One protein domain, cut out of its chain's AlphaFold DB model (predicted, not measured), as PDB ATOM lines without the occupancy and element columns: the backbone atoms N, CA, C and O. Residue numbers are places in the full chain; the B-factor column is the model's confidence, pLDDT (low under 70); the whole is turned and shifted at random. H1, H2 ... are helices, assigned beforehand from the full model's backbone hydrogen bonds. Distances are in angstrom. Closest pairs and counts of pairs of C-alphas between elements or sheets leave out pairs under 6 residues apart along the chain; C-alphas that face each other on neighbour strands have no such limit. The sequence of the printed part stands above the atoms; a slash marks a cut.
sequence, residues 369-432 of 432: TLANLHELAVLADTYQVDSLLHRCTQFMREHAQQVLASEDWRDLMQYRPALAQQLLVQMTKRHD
ATOM      1  N   THR A 369       8.349  34.232 -45.139       93.56
ATOM      2  CA  THR A 369       8.558  33.208 -44.111       93.56
ATOM      3  C   THR A 369       8.764  33.883 -42.757       93.56
ATOM      4  O   THR A 369       9.081  35.065 -42.697       93.56
ATOM      5  N   LEU A 370       8.655  33.141 -41.651       92.12
ATOM      6  CA  LEU A 370       8.889  33.699 -40.309       92.12
ATOM      7  C   LEU A 370      10.271  34.347 -40.161       92.12
ATOM      8  O   LEU A 370      10.381  35.386 -39.525       92.12
ATOM      9  N   ALA A 371      11.293  33.757 -40.787       91.44
ATOM     10  CA  ALA A 371      12.674  34.217 -40.682       91.44
ATOM     11  C   ALA A 371      12.943  35.528 -41.436       91.44
ATOM     12  O   ALA A 371      13.824  36.281 -41.046       91.44
ATOM     13  N   ASN A 372      12.213  35.806 -42.522       92.81
ATOM     14  CA  ASN A 372      12.438  37.004 -43.342       92.81
ATOM     15  C   ASN A 372      11.332  38.063 -43.198       92.81
ATOM     16  O   ASN A 372      11.434  39.140 -43.782       92.81
ATOM     17  N   LEU A 373      10.285  37.781 -42.422       93.38
ATOM     18  CA  LEU A 373       9.082  38.602 -42.317       93.38
ATOM     19  C   LEU A 373       9.363  40.038 -41.872       93.38
ATOM     20  O   LEU A 373       8.931  40.979 -42.532       93.38
ATOM     21  N   HIS A 374      10.077  40.208 -40.756       90.38
ATOM     22  CA  HIS A 374      10.385  41.528 -40.199       90.38
ATOM     23  C   HIS A 374      11.171  42.371 -41.209       90.38
ATOM     24  O   HIS A 374      10.829  43.513 -41.518       90.38
ATOM     25  N   GLU A 375      12.192  41.745 -41.766       91.62
ATOM     26  CA  GLU A 375      13.096  42.289 -42.753       91.62
ATOM     27  C   GLU A 375      12.386  42.713 -44.054       91.62
ATOM     28  O   GLU A 375      12.687  43.772 -44.612       91.62
ATOM     29  N   LEU A 376      11.412  41.927 -44.527       94.38
ATOM     30  CA  LEU A 376      10.571  42.272 -45.678       94.38
ATOM     31  C   LEU A 376       9.529  43.344 -45.349       94.38
ATOM     32  O   LEU A 376       9.254  44.182 -46.204       94.38
ATOM     33  N   ALA A 377       8.985  43.369 -44.131       93.31
ATOM     34  CA  ALA A 377       8.052  44.408 -43.703       93.31
ATOM     35  C   ALA A 377       8.731  45.785 -43.645       93.31
ATOM     36  O   ALA A 377       8.182  46.761 -44.149       93.31
ATOM     37  N   VAL A 378       9.956  45.859 -43.107       93.50
ATOM     38  CA  VAL A 378      10.761  47.095 -43.111       93.50
ATOM     39  C   VAL A 378      11.093  47.526 -44.536       93.50
ATOM     40  O   VAL A 378      11.019  48.715 -44.849       93.50
ATOM     41  N   LEU A 379      11.440  46.576 -45.410       93.62
ATOM     42  CA  LEU A 379      11.701  46.860 -46.820       93.62
ATOM     43  C   LEU A 379      10.450  47.422 -47.512       93.62
ATOM     44  O   LEU A 379      10.531  48.433 -48.203       93.62
ATOM     45  N   ALA A 380       9.292  46.795 -47.299       94.19
ATOM     46  CA  ALA A 380       8.030  47.211 -47.893       94.19
ATOM     47  C   ALA A 380       7.592  48.603 -47.422       94.19
ATOM     48  O   ALA A 380       7.138  49.395 -48.238       94.19
ATOM     49  N   ASP A 381       7.774  48.921 -46.140       93.44
ATOM     50  CA  ASP A 381       7.515  50.254 -45.587       93.44
ATOM     51  C   ASP A 381       8.476  51.306 -46.161       93.44
ATOM     52  O   ASP A 381       8.050  52.334 -46.686       93.44
ATOM     53  N   THR A 382       9.781  51.009 -46.155       92.31
ATOM     54  CA  THR A 382      10.829  51.937 -46.614       92.31
ATOM     55  C   THR A 382      10.650  52.323 -48.081       92.31
ATOM     56  O   THR A 382      10.809  53.488 -48.432       92.31
ATOM     57  N   TYR A 383      10.308  51.350 -48.927       90.56
ATOM     58  CA  TYR A 383      10.122  51.557 -50.363       90.56
ATOM     59  C   TYR A 383       8.656  51.726 -50.763       90.56
ATOM     60  O   TYR A 383       8.373  51.731 -51.954       90.56
ATOM     61  N   GLN A 384       7.721  51.846 -49.813       92.44
ATOM     62  CA  GLN A 384       6.287  52.049 -50.070       92.44
ATOM     63  C   GLN A 384       5.695  51.017 -51.050       92.44
ATOM     64  O   GLN A 384       5.126  51.337 -52.098       92.44
ATOM     65  N   VAL A 385       5.895  49.738 -50.738       92.50
ATOM     66  CA  VAL A 385       5.395  48.594 -51.507       92.50
ATOM     67  C   VAL A 385       4.217  47.967 -50.764       92.50
ATOM     68  O   VAL A 385       4.358  46.958 -50.070       92.50
ATOM     69  N   ASP A 386       3.033  48.559 -50.926       91.12
ATOM     70  CA  ASP A 386       1.831  48.183 -50.169       91.12
ATOM     71  C   ASP A 386       1.413  46.723 -50.360       91.12
ATOM     72  O   ASP A 386       0.969  46.076 -49.416       91.12
ATOM     73  N   SER A 387       1.588  46.171 -51.563       90.88
ATOM     74  CA  SER A 387       1.252  44.770 -51.852       90.88
ATOM     75  C   SER A 387       2.106  43.791 -51.041       90.88
ATOM     76  O   SER A 387       1.591  42.799 -50.518       90.88
ATOM     77  N   LEU A 388       3.401  44.085 -50.883       92.69
ATOM     78  CA  LEU A 388       4.311  43.296 -50.058       92.69
ATOM     79  C   LEU A 388       4.006  43.495 -48.573       92.69
ATOM     80  O   LEU A 388       3.967  42.516 -47.828       92.69
ATOM     81  N   LEU A 389       3.740  44.735 -48.150       92.88
ATOM     82  CA  LEU A 389       3.398  45.040 -46.763       92.88
ATOM     83  C   LEU A 389       2.099  44.340 -46.350       92.88
ATOM     84  O   LEU A 389       2.052  43.694 -45.308       92.88
ATOM     85  N   HIS A 390       1.075  44.379 -47.203       92.44
ATOM     86  CA  HIS A 390      -0.186  43.674 -46.997       92.44
ATOM     87  C   HIS A 390       0.028  42.165 -46.856       92.44
ATOM     88  O   HIS A 390      -0.511  41.548 -45.936       92.44
ATOM     89  N   ARG A 391       0.860  41.569 -47.719       93.75
ATOM     90  CA  ARG A 391       1.192  40.145 -47.627       93.75
ATOM     91  C   ARG A 391       1.941  39.806 -46.337       93.75
ATOM     92  O   ARG A 391       1.630  38.787 -45.723       93.75
ATOM     93  N   CYS A 392       2.871  40.658 -45.901       93.94
ATOM     94  CA  CYS A 392       3.548  40.509 -44.612       93.94
ATOM     95  C   CYS A 392       2.536  40.564 -43.462       93.94
ATOM     96  O   CYS A 392       2.509  39.660 -42.633       93.94
ATOM     97  N   THR A 393       1.638  41.553 -43.449       92.38
ATOM     98  CA  THR A 393       0.575  41.664 -42.443       92.38
ATOM     99  C   THR A 393      -0.331  40.433 -42.430       92.38
ATOM    100  O   THR A 393      -0.671  39.932 -41.359       92.38
ATOM    101  N   GLN A 394      -0.725  39.913 -43.595       93.12
ATOM    102  CA  GLN A 394      -1.535  38.699 -43.682       93.12
ATOM    103  C   GLN A 394      -0.803  37.503 -43.057       93.12
ATOM    104  O   GLN A 394      -1.363  36.825 -42.195       93.12
ATOM    105  N   PHE A 395       0.462  37.292 -43.425       94.06
ATOM    106  CA  PHE A 395       1.288  36.217 -42.872       94.06
ATOM    107  C   PHE A 395       1.495  36.374 -41.356       94.06
ATOM    108  O   PHE A 395       1.430  35.404 -40.601       94.06
ATOM    109  N   MET A 396       1.661  37.610 -40.873       93.19
ATOM    110  CA  MET A 396       1.706  37.905 -39.441       93.19
ATOM    111  C   MET A 396       0.417  37.512 -38.721       93.19
ATOM    112  O   MET A 396       0.495  37.007 -37.607       93.19
ATOM    113  N   ARG A 397      -0.766  37.725 -39.315       91.38
ATOM    114  CA  ARG A 397      -2.040  37.290 -38.710       91.38
ATOM    115  C   ARG A 397      -2.111  35.767 -38.602       91.38
ATOM    116  O   ARG A 397      -2.527  35.260 -37.564       91.38
ATOM    117  N   GLU A 398      -1.675  35.061 -39.642       91.38
ATOM    118  CA  GLU A 398      -1.649  33.591 -39.694       91.38
ATOM    119  C   GLU A 398      -0.707  32.996 -38.626       91.38
ATOM    120  O   GLU A 398      -1.010  31.955 -38.043       91.38
ATOM    121  N   HIS A 399       0.384  33.697 -38.291       91.88
ATOM    122  CA  HIS A 399       1.408  33.240 -37.342       91.88
ATOM    123  C   HIS A 399       1.583  34.148 -36.109       91.88
ATOM    124  O   HIS A 399       2.661  34.199 -35.512       91.88
ATOM    125  N   ALA A 400       0.522  34.845 -35.689       90.19
ATOM    126  CA  ALA A 400       0.599  35.950 -34.726       90.19
ATOM    127  C   ALA A 400       1.323  35.600 -33.418       90.19
ATOM    128  O   ALA A 400       2.149  36.374 -32.947       90.19
ATOM    129  N   GLN A 401       1.061  34.424 -32.839       89.56
ATOM    130  CA  GLN A 401       1.702  34.011 -31.584       89.56
ATOM    131  C   GLN A 401       3.224  33.875 -31.711       89.56
ATOM    132  O   GLN A 401       3.947  34.260 -30.798       89.56
ATOM    133  N   GLN A 402       3.707  33.343 -32.837       92.38
ATOM    134  CA  GLN A 402       5.136  33.124 -33.069       92.38
ATOM    135  C   GLN A 402       5.842  34.444 -33.377       92.38
ATOM    136  O   GLN A 402       6.917  34.700 -32.844       92.38
ATOM    137  N   VAL A 403       5.204  35.303 -34.179       91.25
ATOM    138  CA  VAL A 403       5.743  36.621 -34.536       91.25
ATOM    139  C   VAL A 403       5.804  37.534 -33.314       91.25
ATOM    140  O   VAL A 403       6.853  38.087 -33.027       91.25
ATOM    141  N   LEU A 404       4.723  37.659 -32.540       89.50
ATOM    142  CA  LEU A 404       4.694  38.559 -31.378       89.50
ATOM    143  C   LEU A 404       5.647  38.124 -30.250       89.50
ATOM    144  O   LEU A 404       6.030  38.948 -29.420       89.50
ATOM    145  N   ALA A 405       6.017  36.841 -30.205       91.50
ATOM    146  CA  ALA A 405       6.977  36.311 -29.242       91.50
ATOM    147  C   ALA A 405       8.446  36.465 -29.686       91.50
ATOM    148  O   ALA A 405       9.332  36.353 -28.828       91.50
ATOM    149  N   SER A 406       8.704  36.708 -30.979       92.31
ATOM    150  CA  SER A 406      10.055  36.731 -31.549       92.31
ATOM    151  C   SER A 406      10.878  37.930 -31.071       92.31
ATOM    152  O   SER A 406      10.345  38.953 -30.635       92.31
ATOM    153  N   GLU A 407      12.203  37.792 -31.132       91.06
ATOM    154  CA  GLU A 407      13.130  38.892 -30.845       91.06
ATOM    155  C   GLU A 407      13.036  39.976 -31.925       91.06
ATOM    156  O   GLU A 407      12.915  41.149 -31.583       91.06
ATOM    157  N   ASP A 408      12.904  39.579 -33.196       89.44
ATOM    158  CA  ASP A 408      12.730  40.492 -34.337       89.44
ATOM    159  C   ASP A 408      11.541  41.448 -34.161       89.44
ATOM    160  O   ASP A 408      11.587  42.614 -34.552       89.44
ATOM    161  N   TRP A 409      10.451  40.975 -33.547       89.81
ATOM    162  CA  TRP A 409       9.295  41.820 -33.260       89.81
ATOM    163  C   TRP A 409       9.577  42.846 -32.157       89.81
ATOM    164  O   TRP A 409       9.105  43.984 -32.227       89.81
ATOM    165  N   ARG A 410      10.369  42.474 -31.144       90.25
ATOM    166  CA  ARG A 410      10.802  43.407 -30.091       90.25
ATOM    167  C   ARG A 410      11.731  44.471 -30.667       90.25
ATOM    168  O   ARG A 410      11.545  45.648 -30.362       90.25
ATOM    169  N   ASP A 411      12.646  44.073 -31.544       91.44
ATOM    170  CA  ASP A 411      13.538  44.995 -32.243       91.44
ATOM    171  C   ASP A 411      12.747  45.953 -33.137       91.44
ATOM    172  O   ASP A 411      12.952  47.168 -33.087       91.44
ATOM    173  N   LEU A 412      11.753  45.455 -33.879       89.50
ATOM    174  CA  LEU A 412      10.872  46.310 -34.672       89.50
ATOM    175  C   LEU A 412      10.134  47.341 -33.801       89.50
ATOM    176  O   LEU A 412      10.082  48.518 -34.159       89.50
ATOM    177  N   MET A 413       9.599  46.931 -32.648       89.81
ATOM    178  CA  MET A 413       8.943  47.835 -31.695       89.81
ATOM    179  C   MET A 413       9.899  48.902 -31.141       89.81
ATOM    180  O   MET A 413       9.473  50.031 -30.903       89.81
ATOM    181  N   GLN A 414      11.175  48.564 -30.939       92.75
ATOM    182  CA  GLN A 414      12.181  49.480 -30.402       92.75
ATOM    183  C   GLN A 414      12.702  50.466 -31.456       92.75
ATOM    184  O   GLN A 414      12.771  51.666 -31.193       92.75
ATOM    185  N   TYR A 415      13.073  49.977 -32.641       91.94
ATOM    186  CA  TYR A 415      13.757  50.774 -33.664       91.94
ATOM    187  C   TYR A 415      12.807  51.389 -34.701       91.94
ATOM    188  O   TYR A 415      13.145  52.394 -35.328       91.94
ATOM    189  N   ARG A 416      11.612  50.815 -34.900       92.19
ATOM    190  CA  ARG A 416      10.598  51.273 -35.870       92.19
ATOM    191  C   ARG A 416       9.173  51.192 -35.279       92.19
ATOM    192  O   ARG A 416       8.299  50.538 -35.856       92.19
ATOM    193  N   PRO A 417       8.884  51.906 -34.172       91.75
ATOM    194  CA  PRO A 417       7.604  51.801 -33.464       91.75
ATOM    195  C   PRO A 417       6.387  52.175 -34.323       91.75
ATOM    196  O   PRO A 417       5.324  51.583 -34.161       91.75
ATOM    197  N   ALA A 418       6.534  53.118 -35.262       90.88
ATOM    198  CA  ALA A 418       5.450  53.524 -36.160       90.88
ATOM    199  C   ALA A 418       4.995  52.375 -37.076       90.88
ATOM    200  O   ALA A 418       3.798  52.108 -37.185       90.88
ATOM    201  N   LEU A 419       5.949  51.649 -37.669       91.31
ATOM    202  CA  LEU A 419       5.661  50.484 -38.503       91.31
ATOM    203  C   LEU A 419       5.048  49.357 -37.666       91.31
ATOM    204  O   LEU A 419       4.045  48.768 -38.059       91.31
ATOM    205  N   ALA A 420       5.597  49.092 -36.480       90.50
ATOM    206  CA  ALA A 420       5.054  48.072 -35.588       90.50
ATOM    207  C   ALA A 420       3.598  48.376 -35.183       90.50
ATOM    208  O   ALA A 420       2.732  47.501 -35.242       90.50
ATOM    209  N   GLN A 421       3.299  49.636 -34.847       89.31
ATOM    210  CA  GLN A 421       1.941  50.088 -34.550       89.31
ATOM    211  C   GLN A 421       1.015  49.925 -35.761       89.31
ATOM    212  O   GLN A 421      -0.099  49.420 -35.612       89.31
ATOM    213  N   GLN A 422       1.464  50.315 -36.956       89.44
ATOM    214  CA  GLN A 422       0.699  50.138 -38.189       89.44
ATOM    215  C   GLN A 422       0.369  48.664 -38.434       89.44
ATOM    216  O   GLN A 422      -0.792  48.338 -38.690       89.44
ATOM    217  N   LEU A 423       1.352  47.771 -38.311       89.38
ATOM    218  CA  LEU A 423       1.155  46.335 -38.487       89.38
ATOM    219  C   LEU A 423       0.156  45.785 -37.460       89.38
ATOM    220  O   LEU A 423      -0.775  45.084 -37.848       89.38
ATOM    221  N   LEU A 424       0.249  46.170 -36.182       88.81
ATOM    222  CA  LEU A 424      -0.713  45.765 -35.143       88.81
ATOM    223  C   LEU A 424      -2.144  46.240 -35.433       88.81
ATOM    224  O   LEU A 424      -3.109  45.486 -35.265       88.81
ATOM    225  N   VAL A 425      -2.303  47.484 -35.890       88.06
ATOM    226  CA  VAL A 425      -3.613  48.023 -36.284       88.06
ATOM    227  C   VAL A 425      -4.158  47.264 -37.492       88.06
ATOM    228  O   VAL A 425      -5.333  46.902 -37.529       88.06
ATOM    229  N   GLN A 426      -3.320  46.970 -38.484       84.69
ATOM    230  CA  GLN A 426      -3.754  46.192 -39.638       84.69
ATOM    231  C   GLN A 426      -4.032  44.724 -39.281       84.69
ATOM    232  O   GLN A 426      -4.892  44.113 -39.907       84.69
ATOM    233  N   MET A 427      -3.372  44.147 -38.274       81.81
ATOM    234  CA  MET A 427      -3.678  42.804 -37.768       81.81
ATOM    235  C   MET A 427      -5.052  42.726 -37.088       81.81
ATOM    236  O   MET A 427      -5.693  41.679 -37.144       81.81
ATOM    237  N   THR A 428      -5.503  43.813 -36.457       80.06
ATOM    238  CA  THR A 428      -6.756  43.858 -35.678       80.06
ATOM    239  C   THR A 428      -7.985  44.247 -36.497       80.06
ATOM    240  O   THR A 428      -9.100  43.889 -36.116       80.06
ATOM    241  N   LYS A 429      -7.813  44.916 -37.645       72.25
ATOM    242  CA  LYS A 429      -8.893  45.139 -38.617       72.25
ATOM    243  C   LYS A 429      -9.331  43.797 -39.222       72.25
ATOM    244  O   LYS A 429      -8.655  43.263 -40.101       72.25
ATOM    245  N   ARG A 430     -10.449  43.242 -38.741       51.72
ATOM    246  CA  ARG A 430     -11.154  42.149 -39.426       51.72
ATOM    247  C   ARG A 430     -11.686  42.687 -40.755       51.72
ATOM    248  O   ARG A 430     -12.275  43.763 -40.781       51.72
ATOM    249  N   HIS A 431     -11.414  41.970 -41.844       51.00
ATOM    250  CA  HIS A 431     -12.175  42.133 -43.078       51.00
ATOM    251  C   HIS A 431     -13.542  41.504 -42.806       51.00
ATOM    252  O   HIS A 431     -13.641  40.276 -42.792       51.00
ATOM    253  N   ASP A 432     -14.514  42.345 -42.456       32.66
ATOM    254  CA  ASP A 432     -15.936  41.997 -42.502       32.66
ATOM    255  C   ASP A 432     -16.417  41.939 -43.957       32.66
ATOM    256  O   ASP A 432     -15.919  42.759 -44.773       32.66
TER     257      ASP A 432
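What this domain is: This is residues 369 to 432 of the 432 residues of the protein "BTB domain-containing protein" of Macrostomum lignano (UniProt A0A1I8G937). Picture a helical hairpin, H1 and H2, with a V of two helices, H4 and H5, folded over one side of it. The short H3 bridges the end of H2 and the start of H4, and the last part of H5 packs on H2. The printed part has 64 residues with five named helices, H1 to H5 in that order, and no named strand: all helix. It is compact and rounded, with a radius of gyration of the C-alphas of 10.7 A and spans of 31 by 27 by 21 A.

How they stand to each other: Begin at H1, residues 373 to 382, which forms a hairpin with H2, residues 386 to 398. They touch at a shallow tilt of 28 degrees, opposite ways, with the C-alphas of Ala 380 and Leu 389 closest at 5.2 A. Next comes H3, residues 400 to 405, close to H2 but not clearly touching; C-alphas 396 and 403 are their closest, at 6.5 A. H4, residues 407 to 415, only just touches H1, with 3 pairs of C-alphas within 8 A, closest His 374 and Asp 408 at 6.4 A. H5, residues 417 to 428, touches H4 with residues 419 to 421 alone, at a steep tilt of 57 degrees; C-alphas 413 and 420 are closest, at 5.5 A. Its residues 423 to 427 touch residues 393 to 397 of H2, closest at C-alphas 397 and 427, 5.8 A. H2 and H4 are apart. In each of the five helices every O i to N i+4 pair is within hydrogen-bond range.

Where its parts are: Find C-alpha 373 at (9.082, 38.602, -42.317), where H1 begins its 14.1 A. H2 spans 18.3 A, H3 8.4 A and H4 12.2 A. H5 runs 16.6 A to C-alpha 428 at (-6.756, 43.858, -35.678).

The domain as a whole: The C-alphas of Tyr 415 and Asp 432 are farthest apart, at 32.2 A. The printed part has no cut, and the four links between helices are tight. Look for low confidence, pLDDT under 70, at residues 430 to 432.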